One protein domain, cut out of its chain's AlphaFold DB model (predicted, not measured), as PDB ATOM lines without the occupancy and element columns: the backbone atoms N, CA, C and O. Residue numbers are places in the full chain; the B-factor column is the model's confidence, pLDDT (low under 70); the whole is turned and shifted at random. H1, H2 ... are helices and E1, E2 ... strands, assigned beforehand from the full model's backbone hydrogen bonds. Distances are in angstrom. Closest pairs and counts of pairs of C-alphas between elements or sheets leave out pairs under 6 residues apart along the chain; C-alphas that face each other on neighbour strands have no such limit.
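AT A GLANCE: This is residues 12 to 172 and 184 to 196 of the 216 residues of the protein "PEP_hydrolase domain-containing protein" of hydrothermal vent metagenome (UniProt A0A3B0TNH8). Seven parallel strands stand side by side in one strongly twisted sheet, curled like part of a barrel and open between its edge strands E1 and E7. H2 and H5 pack on its outer side, and H3 packs on H2. The printed part has 174 residues, with six named helices and seven named strands that follow each other along the chain as E1 E2 H1 H2 E3 H3 E4 H4 H5 E5 H6 E6 E7, and the strands lie in the order E1 E2 E3 E4 E5 E6 E7 across the sheet. The class is mixed, helices and strands; the whole is compact, with a radius of gyration of the C-alphas of 15.4 A and spans of 41 by 41 by 33 A.

HOW THE PARTS SIT: E1, residues 12 to 16, is parallel to E2, residues 28 to 33, with N 14 and O 30 2.8 A apart. H1, residues 43 to 47, is not on the sheet. H2, residues 54 to 64, lies over E2 at a height over the sheet of 7.9 A, slantwise at 50 degrees on the local plane; the closest C-alphas are those of Pro 33 and Leu 58, 5.0 A. E3, residues 74 to 78, has N 76 2.8 A from O 29 of E2. H3, residues 88 to 97, touches H2, with the C-alphas of Leu 62 and Ala 94 6.0 A apart, at a shallow tilt of 34 degrees, only just short of steep, the same way. E4, residues 102 to 104, has N 104 2.9 A from O 77 of E3. H4, residues 114 to 122, is not on the sheet. H5, residues 127 to 139, is over E5, residues 143 to 148, at a height over the sheet of 9.2 A, along it at 2 degrees on the local plane; the C-alphas of Leu 134 and Thr 144 are closest, 6.2 A. N 145 of E5 is 2.9 A from O 103 of E4. H6, residues 151 to 155, only grazes the sheet. E6, residues 163 to 168, has N 166 3.0 A from O 146 of E5, and E7, residues 187 to 189, has N 189 3.0 A from O 167 of E6. Strand-helix-strand units, two parallel neighbour strands with helices between, are E2, H1 H2, E3, then E3, H3, E4, then E4, H4 H5, E5, and E5, H6, E6; the last three have right-handed crossovers. H2 and H5 on one face make two layers, sheet and helices. In H1 to H6 every O i to N i+4 pair is within hydrogen-bond range.

IN THESE COORDINATES: E1 begins at C-alpha 12, (2.920, -2.569, -18.674). H5 is 18.8 A long, E5 16.7 A, E2 16.5 A and H2 15.5 A. E7 ends at C-alpha 189, (-4.077, -9.253, -18.407).

THE WHOLE: The C-alphas of Asp 68 and Arg 115 are the farthest apart, 43.6 A. Residues 173 to 183 are not printed, and C-alphas 172 and 184 are 24.0 A apart across the cut. Of the links that are printed whole, E1 to E2 is long. The mean pLDDT of the printed part is 76.8; 54 residues are under 70, among them 12 to 22, 150 to 172 and 184 to 196.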
ATOM      1  N   ALA A  12       3.089  -3.443 -17.521       55.38
ATOM      2  CA  ALA A  12       2.920  -2.569 -18.674       55.38
ATOM      3  C   ALA A  12       3.209  -3.358 -19.950       55.38
ATOM      4  O   ALA A  12       4.230  -4.033 -20.046       55.38
ATOM      5  N   LEU A  13       2.316  -3.277 -20.936       58.12
ATOM      6  CA  LEU A  13       2.593  -3.785 -22.272       58.12
ATOM      7  C   LEU A  13       3.220  -2.665 -23.102       58.12
ATOM      8  O   LEU A  13       2.606  -1.617 -23.301       58.12
ATOM      9  N   ILE A  14       4.414  -2.915 -23.625       57.62
ATOM     10  CA  ILE A  14       5.163  -1.969 -24.441       57.62
ATOM     11  C   ILE A  14       5.298  -2.530 -25.852       57.62
ATOM     12  O   ILE A  14       5.981  -3.527 -26.091       57.62
ATOM     13  N   ALA A  15       4.653  -1.850 -26.794       59.53
ATOM     14  CA  ALA A  15       4.907  -2.022 -28.214       59.53
ATOM     15  C   ALA A  15       6.189  -1.262 -28.570       59.53
ATOM     16  O   ALA A  15       6.224  -0.036 -28.478       59.53
ATOM     17  N   ALA A  16       7.242  -1.984 -28.945       60.97
ATOM     18  CA  ALA A  16       8.568  -1.411 -29.118       60.97
ATOM     19  C   ALA A  16       9.045  -1.481 -30.577       60.97
ATOM     20  O   ALA A  16       8.916  -2.504 -31.252       60.97
ATOM     21  N   GLU A  17       9.564  -0.366 -31.084       63.84
ATOM     22  CA  GLU A  17       9.984  -0.196 -32.477       63.84
ATOM     23  C   GLU A  17      11.409   0.357 -32.509       63.84
ATOM     24  O   GLU A  17      11.743   1.220 -31.702       63.84
ATOM     25  N   VAL A  18      12.243  -0.115 -33.445       56.94
ATOM     26  CA  VAL A  18      13.674   0.256 -33.543       56.94
ATOM     27  C   VAL A  18      13.876   1.778 -33.558       56.94
ATOM     28  O   VAL A  18      14.856   2.289 -33.029       56.94
ATOM     29  N   SER A  19      12.938   2.508 -34.161       54.78
ATOM     30  CA  SER A  19      13.060   3.941 -34.434       54.78
ATOM     31  C   SER A  19      12.474   4.848 -33.345       54.78
ATOM     32  O   SER A  19      12.381   6.056 -33.568       54.78
ATOM     33  N   ARG A  20      12.013   4.306 -32.206       60.16
ATOM     34  CA  ARG A  20      11.361   5.088 -31.140       60.16
ATOM     35  C   ARG A  20      11.968   4.788 -29.764       60.16
ATOM     36  O   ARG A  20      12.270   3.629 -29.487       60.16
ATOM     37  N   PRO A  21      12.102   5.797 -28.878       59.88
ATOM     38  CA  PRO A  21      12.450   5.559 -27.481       59.88
ATOM     39  C   PRO A  21      11.448   4.602 -26.832       59.88
ATOM     40  O   PRO A  21      10.239   4.722 -27.045       59.88
ATOM     41  N   VAL A  22      11.950   3.662 -26.034       69.56
ATOM     42  CA  VAL A  22      11.111   2.718 -25.294       69.56
ATOM     43  C   VAL A  22      10.620   3.400 -24.018       69.56
ATOM     44  O   VAL A  22      11.426   3.766 -23.168       69.56
ATOM     45  N   ASP A  23       9.305   3.564 -23.869       71.06
ATOM     46  CA  ASP A  23       8.681   4.098 -22.647       71.06
ATOM     47  C   ASP A  23       8.611   3.012 -21.560       71.06
ATOM     48  O   ASP A  23       7.568   2.388 -21.353       71.06
ATOM     49  N   ILE A  24       9.744   2.719 -20.911       73.81
ATOM     50  CA  ILE A  24       9.812   1.709 -19.847       73.81
ATOM     51  C   ILE A  24       9.220   2.273 -18.558       73.81
ATOM     52  O   ILE A  24       9.658   3.301 -18.043       73.81
ATOM     53  N   ARG A  25       8.238   1.564 -17.999       70.31
ATOM     54  CA  ARG A  25       7.505   2.002 -16.810       70.31
ATOM     55  C   ARG A  25       8.031   1.324 -15.542       70.31
ATOM     56  O   ARG A  25       8.639   0.249 -15.617       70.31
ATOM     57  N   PRO A  26       7.792   1.912 -14.355       69.12
ATOM     58  CA  PRO A  26       7.970   1.198 -13.096       69.12
ATOM     59  C   PRO A  26       7.139  -0.095 -13.088       69.12
ATOM     60  O   PRO A  26       5.994  -0.089 -13.531       69.12
ATOM     61  N   GLY A  27       7.708  -1.191 -12.580       71.50
ATOM     62  CA  GLY A  27       7.051  -2.504 -12.555       71.50
ATOM     63  C   GLY A  27       7.591  -3.480 -13.603       71.50
ATOM     64  O   GLY A  27       8.784  -3.465 -13.921       71.50
ATOM     65  N   VAL A  28       6.726  -4.375 -14.086       69.50
ATOM     66  CA  VAL A  28       7.081  -5.416 -15.065       69.50
ATOM     67  C   VAL A  28       6.637  -4.992 -16.458       69.50
ATOM     68  O   VAL A  28       5.465  -4.716 -16.687       69.50
ATOM     69  N   ASN A  29       7.559  -4.986 -17.413       79.94
ATOM     70  CA  ASN A  29       7.310  -4.505 -18.765       79.94
ATOM     71  C   ASN A  29       7.320  -5.676 -19.755       79.94
ATOM     72  O   ASN A  29       8.370  -6.262 -20.003       79.94
ATOM     73  N   LEU A  30       6.163  -6.022 -20.323       82.44
ATOM     74  CA  LEU A  30       6.057  -6.979 -21.422       82.44
ATOM     75  C   LEU A  30       6.373  -6.261 -22.734       82.44
ATOM     76  O   LEU A  30       5.606  -5.406 -23.167       82.44
ATOM     77  N   ILE A  31       7.484  -6.614 -23.370       84.81
ATOM     78  CA  ILE A  31       7.888  -6.047 -24.655       84.81
ATOM     79  C   ILE A  31       7.410  -6.944 -25.788       84.81
ATOM     80  O   ILE A  31       7.681  -8.146 -25.807       84.81
ATOM     81  N   ILE A  32       6.746  -6.324 -26.757       82.62
ATOM     82  CA  ILE A  32       6.339  -6.929 -28.025       82.62
ATOM     83  C   ILE A  32       6.802  -6.027 -29.182       82.62
ATOM     84  O   ILE A  32       6.938  -4.817 -28.991       82.62
ATOM     85  N   PRO A  33       7.033  -6.566 -30.390       80.62
ATOM     86  CA  PRO A  33       7.317  -5.748 -31.558       80.62
ATOM     87  C   PRO A  33       6.143  -4.806 -31.845       80.62
ATOM     88  O   PRO A  33       4.984  -5.222 -31.894       80.62
ATOM     89  N   ALA A  34       6.446  -3.528 -32.056       73.44
ATOM     90  CA  ALA A  34       5.447  -2.536 -32.408       73.44
ATOM     91  C   ALA A  34       4.829  -2.833 -33.764       73.44
ATOM     92  O   ALA A  34       5.452  -3.395 -34.666       73.44
ATOM     93  N   SER A  35       3.588  -2.415 -33.939       70.06
ATOM     94  CA  SER A  35       2.892  -2.621 -35.186       70.06
ATOM     95  C   SER A  35       1.777  -1.628 -35.426       70.06
ATOM     96  O   SER A  35       1.179  -1.084 -34.498       70.06
ATOM     97  N   ARG A  36       1.449  -1.438 -36.707       70.94
ATOM     98  CA  ARG A  36       0.228  -0.740 -37.101       70.94
ATOM     99  C   ARG A  36      -0.964  -1.650 -36.860       70.94
ATOM    100  O   ARG A  36      -1.413  -2.378 -37.741       70.94
ATOM    101  N   HIS A  37      -1.446  -1.595 -35.632       68.38
ATOM    102  CA  HIS A  37      -2.670  -2.239 -35.218       68.38
ATOM    103  C   HIS A  37      -3.878  -1.444 -35.760       68.38
ATOM    104  O   HIS A  37      -4.014  -0.266 -35.423       68.38
ATOM    105  N   PRO A  38      -4.772  -2.038 -36.574       64.56
ATOM    106  CA  PRO A  38      -5.847  -1.316 -37.266       64.56
ATOM    107  C   PRO A  38      -6.971  -0.801 -36.347       64.56
ATOM    108  O   PRO A  38      -7.898  -0.153 -36.823       64.56
ATOM    109  N   GLY A  39      -6.898  -1.051 -35.037       65.25
ATOM    110  CA  GLY A  39      -8.001  -0.787 -34.108       65.25
ATOM    111  C   GLY A  39      -9.135  -1.803 -34.290       65.25
ATOM    112  O   GLY A  39      -9.213  -2.493 -35.302       65.25
ATOM    113  N   GLY A  40      -9.982  -1.978 -33.273       69.75
ATOM    114  CA  GLY A  40     -11.136  -2.892 -33.335       69.75
ATOM    115  C   GLY A  40     -10.823  -4.397 -33.279       69.75
ATOM    116  O   GLY A  40     -11.740  -5.196 -33.118       69.75
ATOM    117  N   VAL A  41      -9.550  -4.795 -33.348       68.50
ATOM    118  CA  VAL A  41      -9.091  -6.179 -33.145       68.50
ATOM    119  C   VAL A  41      -8.368  -6.277 -31.792       68.50
ATOM    120  O   VAL A  41      -7.695  -5.334 -31.391       68.50
ATOM    121  N   PRO A  42      -8.493  -7.368 -31.022       73.25
ATOM    122  CA  PRO A  42      -7.631  -7.581 -29.862       73.25
ATOM    123  C   PRO A  42      -6.171  -7.758 -30.293       73.25
ATOM    124  O   PRO A  42      -5.880  -8.554 -31.184       73.25
ATOM    125  N   LEU A  43      -5.234  -7.081 -29.628       70.62
ATOM    126  CA  LEU A  43      -3.824  -7.095 -30.029       70.62
ATOM    127  C   LEU A  43      -3.214  -8.502 -30.077       70.62
ATOM    128  O   LEU A  43      -2.436  -8.792 -30.978       70.62
ATOM    129  N   CYS A  44      -3.582  -9.380 -29.138       73.31
ATOM    130  CA  CYS A  44      -3.118 -10.768 -29.140       73.31
ATOM    131  C   CYS A  44      -3.537 -11.499 -30.429       73.31
ATOM    132  O   CYS A  44      -2.719 -12.177 -31.036       73.31
ATOM    133  N   LEU A  45      -4.770 -11.281 -30.907       76.75
ATOM    134  CA  LEU A  45      -5.244 -11.836 -32.179       76.75
ATOM    135  C   LEU A  45      -4.558 -11.188 -33.380       76.75
ATOM    136  O   LEU A  45      -4.189 -11.885 -34.316       76.75
ATOM    137  N   TRP A  46      -4.354  -9.872 -33.354       77.75
ATOM    138  CA  TRP A  46      -3.659  -9.173 -34.434       77.75
ATOM    139  C   TRP A  46      -2.205  -9.656 -34.588       77.75
ATOM    140  O   TRP A  46      -1.741  -9.862 -35.709       77.75
ATOM    141  N   ALA A  47      -1.514  -9.897 -33.470       79.19
ATOM    142  CA  ALA A  47      -0.148 -10.419 -33.439       79.19
ATOM    143  C   ALA A  47      -0.038 -11.870 -33.952       79.19
ATOM    144  O   ALA A  47       1.040 -12.294 -34.354       79.19
ATOM    145  N   LEU A  48      -1.150 -12.612 -33.983       84.62
ATOM    146  CA  LEU A  48      -1.238 -13.962 -34.549       84.62
ATOM    147  C   LEU A  48      -1.560 -13.988 -36.050       84.62
ATOM    148  O   LEU A  48      -1.507 -15.047 -36.675       84.62
ATOM    149  N   LEU A  49      -1.942 -12.856 -36.649       84.31
ATOM    150  CA  LEU A  49      -2.228 -12.813 -38.082       84.31
ATOM    151  C   LEU A  49      -0.924 -12.911 -38.888       84.31
ATOM    152  O   LEU A  49       0.084 -12.329 -38.483       84.31
ATOM    153  N   PRO A  50      -0.944 -13.524 -40.089       84.50
ATOM    154  CA  PRO A  50       0.224 -13.639 -40.969       84.50
ATOM    155  C   PRO A  50       0.558 -12.311 -41.675       84.50
ATOM    156  O   PRO A  50       0.881 -12.270 -42.857       84.50
ATOM    157  N   THR A  51       0.435 -11.190 -40.965       83.00
ATOM    158  CA  THR A  51       0.726  -9.843 -41.468       83.00
ATOM    159  C   THR A  51       2.186  -9.456 -41.254       83.00
ATOM    160  O   THR A  51       2.670  -8.513 -41.874       83.00
ATOM    161  N   HIS A  52       2.891 -10.160 -40.367       82.62
ATOM    162  CA  HIS A  52       4.288  -9.914 -40.032       82.62
ATOM    163  C   HIS A  52       4.904 -11.124 -39.319       82.62
ATOM    164  O   HIS A  52       4.201 -11.959 -38.757       82.62
ATOM    165  N   ASN A  53       6.237 -11.192 -39.302       89.81
ATOM    166  CA  ASN A  53       6.968 -12.142 -38.469       89.81
ATOM    167  C   ASN A  53       7.257 -11.507 -37.098       89.81
ATOM    168  O   ASN A  53       8.145 -10.658 -36.979       89.81
ATOM    169  N   HIS A  54       6.497 -11.906 -36.074       90.31
ATOM    170  CA  HIS A  54       6.617 -11.388 -34.705       90.31
ATOM    171  C   HIS A  54       8.036 -11.549 -34.141       90.31
ATOM    172  O   HIS A  54       8.667 -10.573 -33.733       90.31
ATOM    173  N   ASN A  55       8.576 -12.769 -34.185       93.56
ATOM    174  CA  ASN A  55       9.871 -13.094 -33.588       93.56
ATOM    175  C   ASN A  55      11.024 -12.348 -34.266       93.56
ATOM    176  O   ASN A  55      11.907 -11.822 -33.588       93.56
ATOM    177  N   ARG A  56      11.003 -12.251 -35.602       92.31
ATOM    178  CA  ARG A  56      12.036 -11.525 -36.346       92.31
ATOM    179  C   ARG A  56      12.029 -10.040 -36.008       92.31
ATOM    180  O   ARG A  56      13.088  -9.487 -35.732       92.31
ATOM    181  N   ARG A  57      10.851  -9.413 -35.962       90.56
ATOM    182  CA  ARG A  57      10.735  -7.990 -35.605       90.56
ATOM    183  C   ARG A  57      11.196  -7.719 -34.179       90.56
ATOM    184  O   ARG A  57      11.821  -6.690 -33.943       90.56
ATOM    185  N   LEU A  58      10.928  -8.635 -33.247       91.75
ATOM    186  CA  LEU A  58      11.424  -8.519 -31.879       91.75
ATOM    187  C   LEU A  58      12.956  -8.634 -31.821       91.75
ATOM    188  O   LEU A  58      13.593  -7.814 -31.171       91.75
ATOM    189  N   ILE A  59      13.566  -9.575 -32.549       93.50
ATOM    190  CA  ILE A  59      15.032  -9.659 -32.664       93.50
ATOM    191  C   ILE A  59      15.618  -8.380 -33.266       93.50
ATOM    192  O   ILE A  59      16.582  -7.843 -32.725       93.50
ATOM    193  N   ASP A  60      15.052  -7.887 -34.368       92.00
ATOM    194  CA  ASP A  60      15.536  -6.675 -35.031       92.00
ATOM    195  C   ASP A  60      15.438  -5.460 -34.090       92.00
ATOM    196  O   ASP A  60      16.383  -4.677 -33.999       92.00
ATOM    197  N   PHE A  61      14.354  -5.362 -33.311       90.50
ATOM    198  CA  PHE A  61      14.207  -4.384 -32.230       90.50
ATOM    199  C   PHE A  61      15.316  -4.508 -31.177       90.50
ATOM    200  O   PHE A  61      16.052  -3.552 -30.948       90.50
ATOM    201  N   LEU A  62      15.506  -5.695 -30.595       91.62
ATOM    202  CA  LEU A  62      16.534  -5.929 -29.575       91.62
ATOM    203  C   LEU A  62      17.960  -5.692 -30.102       91.62
ATOM    204  O   LEU A  62      18.856  -5.366 -29.326       91.62
ATOM    205  N   ASN A  63      18.190  -5.885 -31.405       91.19
ATOM    206  CA  ASN A  63      19.447  -5.587 -32.100       91.19
ATOM    207  C   ASN A  63      19.680  -4.098 -32.335       91.19
ATOM    208  O   ASN A  63      20.835  -3.682 -32.348       91.19
ATOM    209  N   GLY A  64      18.618  -3.315 -32.517       88.00
ATOM    210  CA  GLY A  64      18.708  -1.870 -32.704       88.00
ATOM    211  C   GLY A  64      18.834  -1.075 -31.403       88.00
ATOM    212  O   GLY A  64      19.265   0.075 -31.441       88.00
ATOM    213  N   CYS A  65      18.466  -1.656 -30.259       85.94
ATOM    214  CA  CYS A  65      18.514  -0.969 -28.971       85.94
ATOM    215  C   CYS A  65      19.934  -0.899 -28.375       85.94
ATOM    216  O   CYS A  65      20.666  -1.893 -28.413       85.94
ATOM    217  N   PRO A  66      20.305   0.230 -27.737       88.06
ATOM    218  CA  PRO A  66      21.461   0.296 -26.844       88.06
ATOM    219  C   PRO A  66      21.424  -0.792 -25.757       88.06
ATOM    220  O   PRO A  66      20.355  -1.153 -25.262       88.06
ATOM    221  N   THR A  67      22.583  -1.311 -25.354       85.50
ATOM    222  CA  THR A  67      22.692  -2.426 -24.389       85.50
ATOM    223  C   THR A  67      22.162  -2.104 -22.993       85.50
ATOM    224  O   THR A  67      21.786  -3.002 -22.251       85.50
ATOM    225  N   ASP A  68      22.128  -0.828 -22.629       86.75
ATOM    226  CA  ASP A  68      21.655  -0.306 -21.349       86.75
ATOM    227  C   ASP A  68      20.179   0.119 -21.371       86.75
ATOM    228  O   ASP A  68      19.659   0.528 -20.337       86.75
ATOM    229  N   THR A  69      19.479  -0.044 -22.504       86.62
ATOM    230  CA  THR A  69      18.073   0.378 -22.674       86.62
ATOM    231  C   THR A  69      17.176  -0.115 -21.540       86.62
ATOM    232  O   THR A  69      16.313   0.621 -21.080       86.62
ATOM    233  N   PHE A  70      17.375  -1.352 -21.080       87.19
ATOM    234  CA  PHE A  70      16.526  -1.999 -20.074       87.19
ATOM    235  C   PHE A  70      17.155  -2.046 -18.675       87.19
ATOM    236  O   PHE A  70      16.617  -2.698 -17.777       87.19
ATOM    237  N   ALA A  71      18.296  -1.380 -18.468       86.62
ATOM    238  CA  ALA A  71      19.025  -1.436 -17.208       86.62
ATOM    239  C   ALA A  71      18.167  -0.916 -16.040       86.62
ATOM    240  O   ALA A  71      17.564   0.149 -16.114       86.62
ATOM    241  N   GLY A  72      18.109  -1.681 -14.946       84.12
ATOM    242  CA  GLY A  72      17.327  -1.321 -13.755       84.12
ATOM    243  C   GLY A  72      15.821  -1.600 -13.848       84.12
ATOM    244  O   GLY A  72      15.110  -1.374 -12.869       84.12
ATOM    245  N   HIS A  73      15.327  -2.138 -14.968       84.19
ATOM    246  CA  HIS A  73      13.912  -2.446 -15.166       84.19
ATOM    247  C   HIS A  73      13.649  -3.951 -15.254       84.19
ATOM    248  O   HIS A  73      14.466  -4.724 -15.747       84.19
ATOM    249  N   THR A  74      12.466  -4.381 -14.805       82.56
ATOM    250  CA  THR A  74      12.025  -5.764 -15.020       82.56
ATOM    251  C   THR A  74      11.317  -5.858 -16.365       82.56
ATOM    252  O   THR A  74      10.248  -5.277 -16.547       82.56
ATOM    253  N   VAL A  75      11.908  -6.598 -17.301       86.81
ATOM    254  CA  VAL A  75      11.415  -6.744 -18.676       86.81
ATOM    255  C   VAL A  75      11.150  -8.213 -18.992       86.81
ATOM    256  O   VAL A  75      11.947  -9.081 -18.641       86.81
ATOM    257  N   VAL A  76      10.032  -8.482 -19.662       87.50
ATOM    258  CA  VAL A  76       9.629  -9.795 -20.174       87.50
ATOM    259  C   VAL A  76       9.476  -9.687 -21.685       87.50
ATOM    260  O   VAL A  76       8.724  -8.847 -22.168       87.50
ATOM    261  N   ALA A  77      10.166 -10.527 -22.448       92.38
ATOM    262  CA  ALA A  77      10.003 -10.574 -23.897       92.38
ATOM    263  C   ALA A  77       8.825 -11.479 -24.285       92.38
ATOM    264  O   ALA A  77       8.805 -12.664 -23.947       92.38
ATOM    265  N   GLY A  78       7.854 -10.927 -25.012       91.88
ATOM    266  CA  GLY A  78       6.764 -11.692 -25.610       91.88
ATOM    267  C   GLY A  78       7.229 -12.359 -26.897       91.88
ATOM    268  O   GLY A  78       7.460 -11.677 -27.894       91.88
ATOM    269  N   ILE A  79       7.358 -13.681 -26.885       94.12
ATOM    270  CA  ILE A  79       7.740 -14.488 -28.044       94.12
ATOM    271  C   ILE A  79       6.515 -15.195 -28.625       94.12
ATOM    272  O   ILE A  79       5.672 -15.695 -27.880       94.12
ATOM    273  N   PHE A  80       6.439 -15.308 -29.952       94.25
ATOM    274  CA  PHE A  80       5.464 -16.204 -30.564       94.25
ATOM    275  C   PHE A  80       6.018 -17.629 -30.508       94.25
ATOM    276  O   PHE A  80       6.770 -18.062 -31.384       94.25
ATOM    277  N   ALA A  81       5.707 -18.327 -29.417       94.88
ATOM    278  CA  ALA A  81       6.349 -19.587 -29.042       94.88
ATOM    279  C   ALA A  81       5.910 -20.796 -29.891       94.88
ATOM    280  O   ALA A  81       6.617 -21.807 -29.915       94.88
ATOM    281  N   ALA A  82       4.780 -20.689 -30.596       93.81
ATOM    282  CA  ALA A  82       4.293 -21.716 -31.517       93.81
ATOM    283  C   ALA A  82       4.965 -21.663 -32.906       93.81
ATOM    284  O   ALA A  82       4.769 -22.566 -33.717       93.81
ATOM    285  N   ASP A  83       5.771 -20.634 -33.192       92.75
ATOM    286  CA  ASP A  83       6.483 -20.490 -34.465       92.75
ATOM    287  C   ASP A  83       7.443 -21.664 -34.712       92.75
ATOM    288  O   ASP A  83       8.413 -21.885 -33.977       92.75
ATOM    289  N   SER A  84       7.200 -22.413 -35.790       90.12
ATOM    290  CA  SER A  84       8.039 -23.558 -36.150       90.12
ATOM    291  C   SER A  84       9.427 -23.178 -36.652       90.12
ATOM    292  O   SER A  84      10.335 -24.007 -36.591       90.12
ATOM    293  N   PHE A  85       9.601 -21.934 -37.094       91.56
ATOM    294  CA  PHE A  85      10.850 -21.406 -37.629       91.56
ATOM    295  C   PHE A  85      11.541 -20.451 -36.655       91.56
ATOM    296  O   PHE A  85      12.424 -19.700 -37.071       91.56
ATOM    297  N   LEU A  86      11.165 -20.481 -35.369       92.19
ATOM    298  CA  LEU A  86      11.770 -19.647 -34.336       92.19
ATOM    299  C   LEU A  86      13.310 -19.749 -34.404       92.19
ATOM    300  O   LEU A  86      13.857 -20.828 -34.132       92.19
ATOM    301  N   PRO A  87      14.032 -18.650 -34.711       91.19
ATOM    302  CA  PRO A  87      15.491 -18.645 -34.795       91.19
ATOM    303  C   PRO A  87      16.099 -18.637 -33.385       91.19
ATOM    304  O   PRO A  87      16.648 -17.644 -32.915       91.19
ATOM    305  N   TYR A  88      15.956 -19.758 -32.681       92.94
ATOM    306  CA  TYR A  88      16.171 -19.880 -31.239       92.94
ATOM    307  C   TYR A  88      17.537 -19.355 -30.773       92.94
ATOM    308  O   TYR A  88      17.613 -18.572 -29.829       92.94
ATOM    309  N   ALA A  89      18.616 -19.742 -31.459       93.38
ATOM    310  CA  ALA A  89      19.969 -19.324 -31.098       93.38
ATOM    311  C   ALA A  89      20.163 -17.805 -31.234       93.38
ATOM    312  O   ALA A  89      20.800 -17.185 -30.384       93.38
ATOM    313  N   ASP A  90      19.605 -17.199 -32.282       93.38
ATOM    314  CA  ASP A  90      19.667 -15.751 -32.499       93.38
ATOM    315  C   ASP A  90      18.848 -15.018 -31.437       93.38
ATOM    316  O   ASP A  90      19.284 -13.996 -30.911       93.38
ATOM    317  N   PHE A  91      17.697 -15.588 -31.075       94.44
ATOM    318  CA  PHE A  91      16.805 -15.054 -30.056       94.44
ATOM    319  C   PHE A  91      17.474 -15.019 -28.677       94.44
ATOM    320  O   PHE A  91      17.486 -13.978 -28.022       94.44
ATOM    321  N   VAL A  92      18.099 -16.126 -28.261       95.62
ATOM    322  CA  VAL A  92      18.845 -16.209 -26.994       95.62
ATOM    323  C   VAL A  92      19.972 -15.175 -26.953       95.62
ATOM    324  O   VAL A  92      20.110 -14.464 -25.958       95.62
ATOM    325  N   ARG A  93      20.747 -15.032 -28.039       94.69
ATOM    326  CA  ARG A  93      21.825 -14.028 -28.108       94.69
ATOM    327  C   ARG A  93      21.290 -12.597 -28.040       94.69
ATOM    328  O   ARG A  93      21.876 -11.772 -27.342       94.69
ATOM    329  N   ALA A  94      20.191 -12.304 -28.734       94.81
ATOM    330  CA  ALA A  94      19.576 -10.979 -28.728       94.81
ATOM    331  C   ALA A  94      19.056 -10.596 -27.332       94.81
ATOM    332  O   ALA A  94      19.321  -9.486 -26.871       94.81
ATOM    333  N   LEU A  95      18.383 -11.520 -26.637       94.62
ATOM    334  CA  LEU A  95      17.899 -11.299 -25.272       94.62
ATOM    335  C   LEU A  95      19.047 -11.101 -24.277       94.62
ATOM    336  O   LEU A  95      19.014 -10.155 -23.492       94.62
ATOM    337  N   ALA A  96      20.080 -11.947 -24.345       93.38
ATOM    338  CA  ALA A  96      21.243 -11.849 -23.468       93.38
ATOM    339  C   ALA A  96      21.973 -10.509 -23.638       93.38
ATOM    340  O   ALA A  96      22.287  -9.852 -22.648       93.38
ATOM    341  N   ARG A  97      22.185 -10.058 -24.883       93.75
ATOM    342  CA  ARG A  97      22.798  -8.747 -25.158       93.75
ATOM    343  C   ARG A  97      21.950  -7.589 -24.618       93.75
ATOM    344  O   ARG A  97      22.508  -6.600 -24.160       93.75
ATOM    345  N   ALA A  98      20.626  -7.714 -24.673       91.75
ATOM    346  CA  ALA A  98      19.694  -6.721 -24.144       91.75
ATOM    347  C   ALA A  98      19.532  -6.783 -22.609       91.75
ATOM    348  O   ALA A  98      18.783  -5.989 -22.047       91.75
ATOM    349  N   GLY A  99      20.175  -7.732 -21.918       92.62
ATOM    350  CA  GLY A  99      20.011  -7.914 -20.473       92.62
ATOM    351  C   GLY A  99      18.622  -8.421 -20.060       92.62
ATOM    352  O   GLY A  99      18.241  -8.286 -18.900       92.62
ATOM    353  N   ILE A 100      17.853  -9.001 -20.989       92.56
ATOM    354  CA  ILE A 100      16.519  -9.543 -20.714       92.56
ATOM    355  C   ILE A 100      16.655 -11.011 -20.318       92.56
ATOM    356  O   ILE A 100      17.099 -11.834 -21.114       92.56
ATOM    357  N   SER A 101      16.221 -11.352 -19.105       91.00
ATOM    358  CA  SER A 101      16.271 -12.718 -18.562       91.00
ATOM    359  C   SER A 101      14.908 -13.412 -18.494       91.00
ATOM    360  O   SER A 101      14.827 -14.543 -18.021       91.00
ATOM    361  N   ARG A 102      13.829 -12.759 -18.953       90.12
ATOM    362  CA  ARG A 102      12.456 -13.273 -18.840       90.12
ATOM    363  C   ARG A 102      11.757 -13.340 -20.190       90.12
ATOM    364  O   ARG A 102      11.815 -12.383 -20.963       90.12
ATOM    365  N   VAL A 103      11.040 -14.431 -20.448       93.25
ATOM    366  CA  VAL A 103      10.263 -14.632 -21.684       93.25
ATOM    367  C   VAL A 103       8.851 -15.142 -21.400       93.25
ATOM    368  O   VAL A 103       8.596 -15.781 -20.380       93.25
ATOM    369  N   THR A 104       7.923 -14.877 -22.317       89.75
ATOM    370  CA  THR A 104       6.562 -15.422 -22.274       89.75
ATOM    371  C   THR A 104       6.018 -15.705 -23.670       89.75
ATOM    372  O   THR A 104       6.418 -15.038 -24.619       89.75
ATOM    373  N   ASN A 105       5.105 -16.667 -23.811       91.00
ATOM    374  CA  ASN A 105       4.401 -16.986 -25.061       91.00
ATOM    375  C   ASN A 105       3.359 -15.903 -25.408       91.00
ATOM    376  O   ASN A 105       2.155 -16.130 -25.352       91.00
ATOM    377  N   PHE A 106       3.805 -14.693 -25.742       87.38
ATOM    378  CA  PHE A 106       2.923 -13.653 -26.264       87.38
ATOM    379  C   PHE A 106       3.395 -13.178 -27.646       87.38
ATOM    380  O   PHE A 106       4.496 -12.636 -27.749       87.38
ATOM    381  N   PRO A 107       2.561 -13.285 -28.695       88.81
ATOM    382  CA  PRO A 107       1.192 -13.804 -28.686       88.81
ATOM    383  C   PRO A 107       1.117 -15.307 -28.384       88.81
ATOM    384  O   PRO A 107       2.101 -16.021 -28.564       88.81
ATOM    385  N   THR A 108      -0.062 -15.761 -27.945       88.00
ATOM    386  CA  THR A 108      -0.346 -17.179 -27.668       88.00
ATOM    387  C   THR A 108      -1.466 -17.703 -28.552       88.00
ATOM    388  O   THR A 108      -2.493 -17.042 -28.717       88.00
ATOM    389  N   VAL A 109      -1.331 -18.932 -29.045       89.50
ATOM    390  CA  VAL A 109      -2.400 -19.649 -29.755       89.50
ATOM    391  C   VAL A 109      -3.634 -19.895 -28.884       89.50
ATOM    392  O   VAL A 109      -4.721 -20.083 -29.425       89.50
ATOM    393  N   ALA A 110      -3.524 -19.782 -27.553       84.56
ATOM    394  CA  ALA A 110      -4.669 -19.816 -26.642       84.56
ATOM    395  C   ALA A 110      -5.672 -18.671 -26.894       84.56
ATOM    396  O   ALA A 110      -6.806 -18.730 -26.419       84.56
ATOM    397  N   ALA A 111      -5.293 -17.623 -27.635       82.38
ATOM    398  CA  ALA A 111      -6.217 -16.568 -28.046       82.38
ATOM    399  C   ALA A 111      -7.189 -17.007 -29.157       82.38
ATOM    400  O   ALA A 111      -8.250 -16.395 -29.303       82.38
ATOM    401  N   TYR A 112      -6.871 -18.060 -29.920       82.50
ATOM    402  CA  TYR A 112      -7.807 -18.629 -30.886       82.50
ATOM    403  C   TYR A 112      -9.009 -19.279 -30.180       82.50
ATOM    404  O   TYR A 112      -8.949 -19.683 -29.021       82.50
ATOM    405  N   GLY A 113     -10.152 -19.337 -30.867       77.81
ATOM    406  CA  GLY A 113     -11.306 -20.113 -30.400       77.81
ATOM    407  C   GLY A 113     -11.103 -21.616 -30.607       77.81
ATOM    408  O   GLY A 113     -10.297 -22.001 -31.455       77.81
ATOM    409  N   ALA A 114     -11.884 -22.437 -29.895       78.19
ATOM    410  CA  ALA A 114     -11.764 -23.902 -29.845       78.19
ATOM    411  C   ALA A 114     -11.482 -24.554 -31.209       78.19
ATOM    412  O   ALA A 114     -10.447 -25.180 -31.385       78.19
ATOM    413  N   ARG A 115     -12.319 -24.297 -32.221       82.50
ATOM    414  CA  ARG A 115     -12.176 -24.917 -33.550       82.50
ATOM    415  C   ARG A 115     -10.829 -24.631 -34.236       82.50
ATOM    416  O   ARG A 115     -10.257 -25.511 -34.872       82.50
ATOM    417  N   VAL A 116     -10.333 -23.394 -34.149       84.56
ATOM    418  CA  VAL A 116      -9.033 -23.026 -34.744       84.56
ATOM    419  C   VAL A 116      -7.890 -23.546 -33.871       84.56
ATOM    420  O   VAL A 116      -6.897 -24.029 -34.403       84.56
ATOM    421  N   GLY A 117      -8.048 -23.502 -32.544       84.88
ATOM    422  CA  GLY A 117      -7.081 -24.052 -31.593       84.88
ATOM    423  C   GLY A 117      -6.867 -25.562 -31.748       84.88
ATOM    424  O   GLY A 117      -5.724 -26.011 -31.757       84.88
ATOM    425  N   GLU A 118      -7.938 -26.334 -31.946       87.12
ATOM    426  CA  GLU A 118      -7.888 -27.774 -32.243       87.12
ATOM    427  C   GLU A 118      -7.117 -28.032 -33.537       87.12
ATOM    428  O   GLU A 118      -6.142 -28.774 -33.535       87.12
ATOM    429  N   THR A 119      -7.458 -27.310 -34.611       90.25
ATOM    430  CA  THR A 119      -6.756 -27.442 -35.899       90.25
ATOM    431  C   THR A 119      -5.256 -27.163 -35.758       90.25
ATOM    432  O   THR A 119      -4.437 -27.877 -36.330       90.25
ATOM    433  N   LEU A 120      -4.873 -26.131 -34.994       89.50
ATOM    434  CA  LEU A 120      -3.465 -25.823 -34.728       89.50
ATOM    435  C   LEU A 120      -2.785 -26.910 -33.896       89.50
ATOM    436  O   LEU A 120      -1.622 -27.225 -34.135       89.50
ATOM    437  N   THR A 121      -3.504 -27.494 -32.942       89.38
ATOM    438  CA  THR A 121      -3.010 -28.607 -32.127       89.38
ATOM    439  C   THR A 121      -2.735 -29.835 -32.990       89.38
ATOM    440  O   THR A 121      -1.638 -30.385 -32.902       89.38
ATOM    441  N   ASP A 122      -3.650 -30.185 -33.896       92.38
ATOM    442  CA  ASP A 122      -3.525 -31.339 -34.797       92.38
ATOM    443  C   ASP A 122      -2.304 -31.251 -35.723       92.38
ATOM    444  O   ASP A 122      -1.703 -32.268 -36.070       92.38
ATOM    445  N   VAL A 123      -1.890 -30.036 -36.098       92.69
ATOM    446  CA  VAL A 123      -0.695 -29.805 -36.930       92.69
ATOM    447  C   VAL A 123       0.571 -29.496 -36.117       92.69
ATOM    448  O   VAL A 123       1.584 -29.080 -36.680       92.69
ATOM    449  N   GLY A 124       0.543 -29.683 -34.794       91.25
ATOM    450  CA  GLY A 124       1.711 -29.492 -33.925       91.25
ATOM    451  C   GLY A 124       2.098 -28.027 -33.676       91.25
ATOM    452  O   GLY A 124       3.250 -27.736 -33.338       91.25
ATOM    453  N   LEU A 125       1.146 -27.104 -33.844       91.81
ATOM    454  CA  LEU A 125       1.256 -25.663 -33.574       91.81
ATOM    455  C   LEU A 125       0.376 -25.223 -32.387       91.81
ATOM    456  O   LEU A 125       0.118 -24.034 -32.214       91.81
ATOM    457  N   GLY A 126      -0.117 -26.174 -31.591       91.56
ATOM    458  CA  GLY A 126      -0.956 -25.917 -30.420       91.56
ATOM    459  C   GLY A 126      -0.180 -25.419 -29.197       91.56
ATOM    460  O   GLY A 126       1.036 -25.236 -29.226       91.56
ATOM    461  N   PHE A 127      -0.893 -25.242 -28.086       89.69
ATOM    462  CA  PHE A 127      -0.340 -24.716 -26.832       89.69
ATOM    463  C   PHE A 127       0.845 -25.530 -26.287       89.69
ATOM    464  O   PHE A 127       1.801 -24.969 -25.759       89.69
ATOM    465  N   GLU A 128       0.844 -26.847 -26.493       90.62
ATOM    466  CA  GLU A 128       1.954 -27.731 -26.117       90.62
ATOM    467  C   GLU A 128       3.286 -27.312 -26.766       90.62
ATOM    468  O   GLU A 128       4.334 -27.305 -26.119       90.62
ATOM    469  N   ARG A 129       3.254 -26.853 -28.024       93.56
ATOM    470  CA  ARG A 129       4.431 -26.307 -28.718       93.56
ATOM    471  C   ARG A 129       4.978 -25.077 -27.993       93.56
ATOM    472  O   ARG A 129       6.193 -24.912 -27.883       93.56
ATOM    473  N   GLU A 130       4.090 -24.216 -27.495       93.44
ATOM    474  CA  GLU A 130       4.474 -23.019 -26.747       93.44
ATOM    475  C   GLU A 130       5.186 -23.390 -25.447       93.44
ATOM    476  O   GLU A 130       6.251 -22.841 -25.158       93.44
ATOM    477  N   LEU A 131       4.653 -24.369 -24.709       91.62
ATOM    478  CA  LEU A 131       5.268 -24.875 -23.482       91.62
ATOM    479  C   LEU A 131       6.646 -25.486 -23.747       91.62
ATOM    480  O   LEU A 131       7.606 -25.150 -23.054       91.62
ATOM    481  N   GLN A 132       6.783 -26.312 -24.786       93.69
ATOM    482  CA  GLN A 132       8.069 -26.894 -25.179       93.69
ATOM    483  C   GLN A 132       9.107 -25.815 -25.501       93.69
ATOM    484  O   GLN A 132      10.259 -25.900 -25.067       93.69
ATOM    485  N   THR A 133       8.707 -24.767 -26.223       95.25
ATOM    486  CA  THR A 133       9.577 -23.622 -26.504       95.25
ATOM    487  C   THR A 133       9.990 -22.904 -25.219       95.25
ATOM    488  O   THR A 133      11.177 -22.625 -25.040       95.25
ATOM    489  N   LEU A 134       9.063 -22.645 -24.290       92.19
ATOM    490  CA  LEU A 134       9.392 -22.025 -23.002       92.19
ATOM    491  C   LEU A 134      10.343 -22.905 -22.173       92.19
ATOM    492  O   LEU A 134      11.336 -22.404 -21.649       92.19
ATOM    493  N   CYS A 135      10.138 -24.222 -22.133       91.19
ATOM    494  CA  CYS A 135      11.062 -25.156 -21.484       91.19
ATOM    495  C   CYS A 135      12.481 -25.084 -22.074       91.19
ATOM    496  O   CYS A 135      13.462 -25.135 -21.328       91.19
ATOM    497  N   ARG A 136      12.618 -24.896 -23.394       94.62
ATOM    498  CA  ARG A 136      13.934 -24.696 -24.029       94.62
ATOM    499  C   ARG A 136      14.616 -23.423 -23.533       94.62
ATOM    500  O   ARG A 136      15.791 -23.491 -23.169       94.62
ATOM    501  N   PHE A 137      13.888 -22.303 -23.461       94.19
ATOM    502  CA  PHE A 137      14.401 -21.053 -22.883       94.19
ATOM    503  C   PHE A 137      14.815 -21.239 -21.423       94.19
ATOM    504  O   PHE A 137      15.901 -20.815 -21.033       94.19
ATOM    505  N   ARG A 138      14.020 -21.957 -20.627       89.69
ATOM    506  CA  ARG A 138      14.369 -22.275 -19.237       89.69
ATOM    507  C   ARG A 138      15.680 -23.050 -19.131       89.69
ATOM    508  O   ARG A 138      16.529 -22.701 -18.315       89.69
ATOM    509  N   ALA A 139      15.896 -24.037 -20.000       91.75
ATOM    510  CA  ALA A 139      17.156 -24.781 -20.061       91.75
ATOM    511  C   ALA A 139      18.377 -23.895 -20.400       91.75
ATOM    512  O   ALA A 139      19.509 -24.310 -20.179       91.75
ATOM    513  N   HIS A 140      18.157 -22.676 -20.903       92.88
ATOM    514  CA  HIS A 140      19.188 -21.667 -21.174       92.88
ATOM    515  C   HIS A 140      19.236 -20.554 -20.111       92.88
ATOM    516  O   HIS A 140      19.841 -19.510 -20.345       92.88
ATOM    517  N   GLY A 141      18.616 -20.765 -18.946       90.75
ATOM    518  CA  GLY A 141      18.690 -19.855 -17.801       90.75
ATOM    519  C   GLY A 141      17.673 -18.712 -17.807       90.75
ATOM    520  O   GLY A 141      17.796 -17.801 -16.992       90.75
ATOM    521  N   PHE A 142      16.672 -18.742 -18.692       90.38
ATOM    522  CA  PHE A 142      15.601 -17.743 -18.701       90.38
ATOM    523  C   PHE A 142      14.494 -18.092 -17.702       90.38
ATOM    524  O   PHE A 142      14.076 -19.246 -17.587       90.38
ATOM    525  N   GLU A 143      13.948 -17.077 -17.036       87.88
ATOM    526  CA  GLU A 143      12.671 -17.195 -16.333       87.88
ATOM    527  C   GLU A 143      11.527 -17.176 -17.358       87.88
ATOM    528  O   GLU A 143      11.527 -16.382 -18.304       87.88
ATOM    529  N   THR A 144      10.524 -18.034 -17.176       84.44
ATOM    530  CA  THR A 144       9.425 -18.186 -18.140       84.44
ATOM    531  C   THR A 144       8.070 -17.907 -17.511       84.44
ATOM    532  O   THR A 144       7.776 -18.396 -16.426       84.44
ATOM    533  N   ALA A 145       7.212 -17.181 -18.218       82.31
ATOM    534  CA  ALA A 145       5.801 -17.020 -17.880       82.31
ATOM    535  C   ALA A 145       4.927 -17.570 -19.009       82.31
ATOM    536  O   ALA A 145       5.307 -17.475 -20.177       82.31
ATOM    537  N   THR A 146       3.745 -18.083 -18.678       80.31
ATOM    538  CA  THR A 146       2.801 -18.611 -19.665       80.31
ATOM    539  C   THR A 146       1.497 -17.828 -19.650       80.31
ATOM    540  O   THR A 146       0.830 -17.682 -18.622       80.31
ATOM    541  N   VAL A 147       1.116 -17.348 -20.826       80.44
ATOM    542  CA  VAL A 147      -0.191 -16.793 -21.140       80.44
ATOM    543  C   VAL A 147      -1.155 -17.937 -21.404       80.44
ATOM    544  O   VAL A 147      -0.884 -18.799 -22.237       80.44
ATOM    545  N   ILE A 148      -2.285 -17.928 -20.704       74.81
ATOM    546  CA  ILE A 148      -3.355 -18.910 -20.852       74.81
ATOM    547  C   ILE A 148      -4.709 -18.224 -21.034       74.81
ATOM    548  O   ILE A 148      -4.887 -17.043 -20.723       74.81
ATOM    549  N   ARG A 149      -5.706 -18.992 -21.480       70.88
ATOM    550  CA  ARG A 149      -7.094 -18.514 -21.595       70.88
ATOM    551  C   ARG A 149      -8.143 -19.447 -20.993       70.88
ATOM    552  O   ARG A 149      -9.203 -18.982 -20.581       70.88
ATOM    553  N   GLU A 150      -7.875 -20.746 -20.960       69.00
ATOM    554  CA  GLU A 150      -8.865 -21.767 -20.597       69.00
ATOM    555  C   GLU A 150      -8.344 -22.652 -19.465       69.00
ATOM    556  O   GLU A 150      -7.148 -22.642 -19.160       69.00
ATOM    557  N   VAL A 151      -9.250 -23.376 -18.809       59.75
ATOM    558  CA  VAL A 151      -8.927 -24.197 -17.631       59.75
ATOM    559  C   VAL A 151      -8.018 -25.363 -18.026       59.75
ATOM    560  O   VAL A 151      -7.137 -25.753 -17.267       59.75
ATOM    561  N   GLU A 152      -8.160 -25.852 -19.249       61.84
ATOM    562  CA  GLU A 152      -7.364 -26.906 -19.867       61.84
ATOM    563  C   GLU A 152      -5.890 -26.485 -19.985       61.84
ATOM    564  O   GLU A 152      -4.988 -27.231 -19.608       61.84
ATOM    565  N   HIS A 153      -5.635 -25.237 -20.392       67.81
ATOM    566  CA  HIS A 153      -4.287 -24.662 -20.418       67.81
ATOM    567  C   HIS A 153      -3.680 -24.538 -19.015       67.81
ATOM    568  O   HIS A 153      -2.467 -24.646 -18.853       67.81
ATOM    569  N   LYS A 154      -4.519 -24.311 -17.995       65.50
ATOM    570  CA  LYS A 154      -4.091 -24.265 -16.593       65.50
ATOM    571  C   LYS A 154      -3.706 -25.652 -16.077       65.50
ATOM    572  O   LYS A 154      -2.695 -25.757 -15.393       65.50
ATOM    573  N   ALA A 155      -4.470 -26.688 -16.421       67.94
ATOM    574  CA  ALA A 155      -4.159 -28.071 -16.053       67.94
ATOM    575  C   ALA A 155      -2.814 -28.528 -16.648       67.94
ATOM    576  O   ALA A 155      -2.029 -29.176 -15.965       67.94
ATOM    577  N   ALA A 156      -2.500 -28.110 -17.881       65.75
ATOM    578  CA  ALA A 156      -1.240 -28.448 -18.556       65.75
ATOM    579  C   ALA A 156       0.024 -27.911 -17.850       65.75
ATOM    580  O   ALA A 156       1.118 -28.429 -18.055       65.75
ATOM    581  N   ILE A 157      -0.117 -26.883 -17.012       69.88
ATOM    582  CA  ILE A 157       0.975 -26.277 -16.232       69.88
ATOM    583  C   ILE A 157       0.791 -26.485 -14.721       69.88
ATOM    584  O   ILE A 157       1.536 -25.934 -13.905       69.88
ATOM    585  N   GLU A 158      -0.223 -27.251 -14.317       63.91
ATOM    586  CA  GLU A 158      -0.551 -27.473 -12.916       63.91
ATOM    587  C   GLU A 158       0.523 -28.344 -12.251       63.91
ATOM    588  O   GLU A 158       0.740 -29.493 -12.614       63.91
ATOM    589  N   GLY A 159       1.230 -27.765 -11.275       55.97
ATOM    590  CA  GLY A 159       2.343 -28.419 -10.573       55.97
ATOM    591  C   GLY A 159       3.722 -27.878 -10.952       55.97
ATOM    592  O   GLY A 159       4.662 -28.063 -10.184       55.97
ATOM    593  N   ASP A 160       3.840 -27.123 -12.047       58.09
ATOM    594  CA  ASP A 160       5.073 -26.406 -12.373       58.09
ATOM    595  C   ASP A 160       5.050 -25.009 -11.731       58.09
ATOM    596  O   ASP A 160       4.385 -24.080 -12.190       58.09
ATOM    597  N   GLU A 161       5.764 -24.864 -10.613       52.38
ATOM    598  CA  GLU A 161       5.872 -23.600  -9.870       52.38
ATOM    599  C   GLU A 161       6.629 -22.504 -10.638       52.38
ATOM    600  O   GLU A 161       6.623 -21.345 -10.221       52.38
ATOM    601  N   ASN A 162       7.250 -22.847 -11.771       48.47
ATOM    602  CA  ASN A 162       8.085 -21.943 -12.557       48.47
ATOM    603  C   ASN A 162       7.337 -21.254 -13.706       48.47
ATOM    604  O   ASN A 162       7.976 -20.573 -14.508       48.47
ATOM    605  N   PHE A 163       6.013 -21.414 -13.807       52.75
ATOM    606  CA  PHE A 163       5.182 -20.632 -14.724       52.75
ATOM    607  C   PHE A 163       4.406 -19.548 -13.973       52.75
ATOM    608  O   PHE A 163       3.513 -19.828 -13.173       52.75
ATOM    609  N   ALA A 164       4.704 -18.284 -14.278       54.25
ATOM    610  CA  ALA A 164       3.799 -17.190 -13.942       54.25
ATOM    611  C   ALA A 164       2.618 -17.182 -14.927       54.25
ATOM    612  O   ALA A 164       2.824 -17.267 -16.137       54.25
ATOM    613  N   LEU A 165       1.392 -17.096 -14.403       54.38
ATOM    614  CA  LEU A 165       0.159 -17.194 -15.182       54.38
ATOM    615  C   LEU A 165      -0.324 -15.820 -15.642       54.38
ATOM    616  O   LEU A 165      -0.564 -14.945 -14.805       54.38
ATOM    617  N   ILE A 166      -0.547 -15.668 -16.944       58.28
ATOM    618  CA  ILE A 166      -1.174 -14.481 -17.524       58.28
ATOM    619  C   ILE A 166      -2.518 -14.896 -18.138       58.28
ATOM    620  O   ILE A 166      -2.554 -15.512 -19.198       58.28
ATOM    621  N   GLU A 167      -3.637 -14.580 -17.480       55.59
ATOM    622  CA  GLU A 167      -4.977 -14.869 -18.023       55.59
ATOM    623  C   GLU A 167      -5.419 -13.799 -19.029       55.59
ATOM    624  O   GLU A 167      -5.530 -12.619 -18.677       55.59
ATOM    625  N   LEU A 168      -5.754 -14.219 -20.252       54.47
ATOM    626  CA  LEU A 168      -6.449 -13.373 -21.225       54.47
ATOM    627  C   LEU A 168      -7.928 -13.238 -20.836       54.47
ATOM    628  O   LEU A 168      -8.677 -14.216 -20.836       54.47
ATOM    629  N   ALA A 169      -8.373 -12.021 -20.511       52.44
ATOM    630  CA  ALA A 169      -9.777 -11.770 -20.190       52.44
ATOM    631  C   ALA A 169     -10.693 -12.083 -21.392       52.44
ATOM    632  O   ALA A 169     -10.411 -11.689 -22.524       52.44
ATOM    633  N   ARG A 170     -11.832 -12.748 -21.143       43.69
ATOM    634  CA  ARG A 170     -12.823 -13.175 -22.155       43.69
ATOM    635  C   ARG A 170     -13.629 -12.026 -22.809       43.69
ATOM    636  O   ARG A 170     -14.590 -12.327 -23.502       43.69
ATOM    637  N   SER A 171     -13.188 -10.765 -22.694       38.38
ATOM    638  CA  SER A 171     -13.888  -9.488 -22.988       38.38
ATOM    639  C   SER A 171     -14.791  -8.984 -21.848       38.38
ATOM    640  O   SER A 171     -15.038  -9.724 -20.899       38.38
ATOM    641  N   ASP A 172     -15.235  -7.722 -21.908       34.62
ATOM    642  CA  ASP A 172     -16.198  -7.076 -20.994       34.62
ATOM    643  C   ASP A 172     -17.570  -7.782 -20.948       34.62
ATOM    644  O   ASP A 172     -18.606  -7.239 -21.318       34.62
ATOM    645  N   LYS A 184      -2.758 -19.649  -5.347       32.00
ATOM    646  CA  LYS A 184      -1.659 -19.263  -6.252       32.00
ATOM    647  C   LYS A 184      -1.967 -17.880  -6.833       32.00
ATOM    648  O   LYS A 184      -3.119 -17.578  -7.132       32.00
ATOM    649  N   SER A 185      -0.965 -17.003  -6.897       34.56
ATOM    650  CA  SER A 185      -1.122 -15.631  -7.391       34.56
ATOM    651  C   SER A 185      -1.385 -15.652  -8.900       34.56
ATOM    652  O   SER A 185      -0.486 -15.963  -9.669       34.56
ATOM    653  N   VAL A 186      -2.614 -15.343  -9.318       34.97
ATOM    654  CA  VAL A 186      -2.996 -15.175 -10.728       34.97
ATOM    655  C   VAL A 186      -2.980 -13.686 -11.059       34.97
ATOM    656  O   VAL A 186      -3.643 -12.901 -10.380       34.97
ATOM    657  N   THR A 187      -2.234 -13.285 -12.091       38.19
ATOM    658  CA  THR A 187      -2.260 -11.912 -12.612       38.19
ATOM    659  C   THR A 187      -3.039 -11.899 -13.925       38.19
ATOM    660  O   THR A 187      -2.693 -12.583 -14.883       38.19
ATOM    661  N   ARG A 188      -4.135 -11.137 -13.969       38.41
ATOM    662  CA  ARG A 188      -5.008 -11.042 -15.145       38.41
ATOM    663  C   ARG A 188      -4.542  -9.920 -16.071       38.41
ATOM    664  O   ARG A 188      -4.338  -8.797 -15.618       38.41
ATOM    665  N   LEU A 189      -4.426 -10.216 -17.365       39.38
ATOM    666  CA  LEU A 189      -4.077  -9.253 -18.407       39.38
ATOM    667  C   LEU A 189      -5.360  -8.622 -18.960       39.38
ATOM    668  O   LEU A 189      -6.068  -9.234 -19.762       39.38
ATOM    669  N   MET A 190      -5.689  -7.406 -18.526       37.16
ATOM    670  CA  MET A 190      -6.776  -6.630 -19.133       37.16
ATOM    671  C   MET A 190      -6.216  -5.703 -20.206       37.16
ATOM    672  O   MET A 190      -5.533  -4.741 -19.886       37.16
ATOM    673  N   MET A 191      -6.502  -5.974 -21.480       37.59
ATOM    674  CA  MET A 191      -6.112  -5.085 -22.577       37.59
ATOM    675  C   MET A 191      -7.184  -4.007 -22.767       37.59
ATOM    676  O   MET A 191      -8.135  -4.216 -23.514       37.59
ATOM    677  N   THR A 192      -7.062  -2.862 -22.089       33.31
ATOM    678  CA  THR A 192      -7.959  -1.719 -22.333       33.31
ATOM    679  C   THR A 192      -7.329  -0.735 -23.323       33.31
ATOM    680  O   THR A 192      -6.154  -0.392 -23.151       33.31
ATOM    681  N   PRO A 193      -8.066  -0.251 -24.342       32.41
ATOM    682  CA  PRO A 193      -7.626   0.876 -25.162       32.41
ATOM    683  C   PRO A 193      -7.341   2.100 -24.281       32.41
ATOM    684  O   PRO A 193      -8.083   2.358 -23.334       32.41
ATOM    685  N   ASN A 194      -6.295   2.871 -24.593       33.12
ATOM    686  CA  ASN A 194      -6.018   4.133 -23.905       33.12
ATOM    687  C   ASN A 194      -7.172   5.119 -24.156       33.12
ATOM    688  O   ASN A 194      -7.299   5.674 -25.247       33.12
ATOM    689  N   ALA A 195      -8.039   5.330 -23.168       30.62
ATOM    690  CA  ALA A 195      -9.136   6.286 -23.261       30.62
ATOM    691  C   ALA A 195      -8.665   7.692 -22.849       30.62
ATOM    692  O   ALA A 195      -9.140   8.260 -21.870       30.62
ATOM    693  N   THR A 196      -7.735   8.281 -23.599       33.75
ATOM    694  CA  THR A 196      -7.524   9.735 -23.576       33.75
ATOM    695  C   THR A 196      -8.153  10.324 -24.829       33.75
ATOM    696  O   THR A 196      -7.560  10.275 -25.901       33.75
TER     697      THR A 196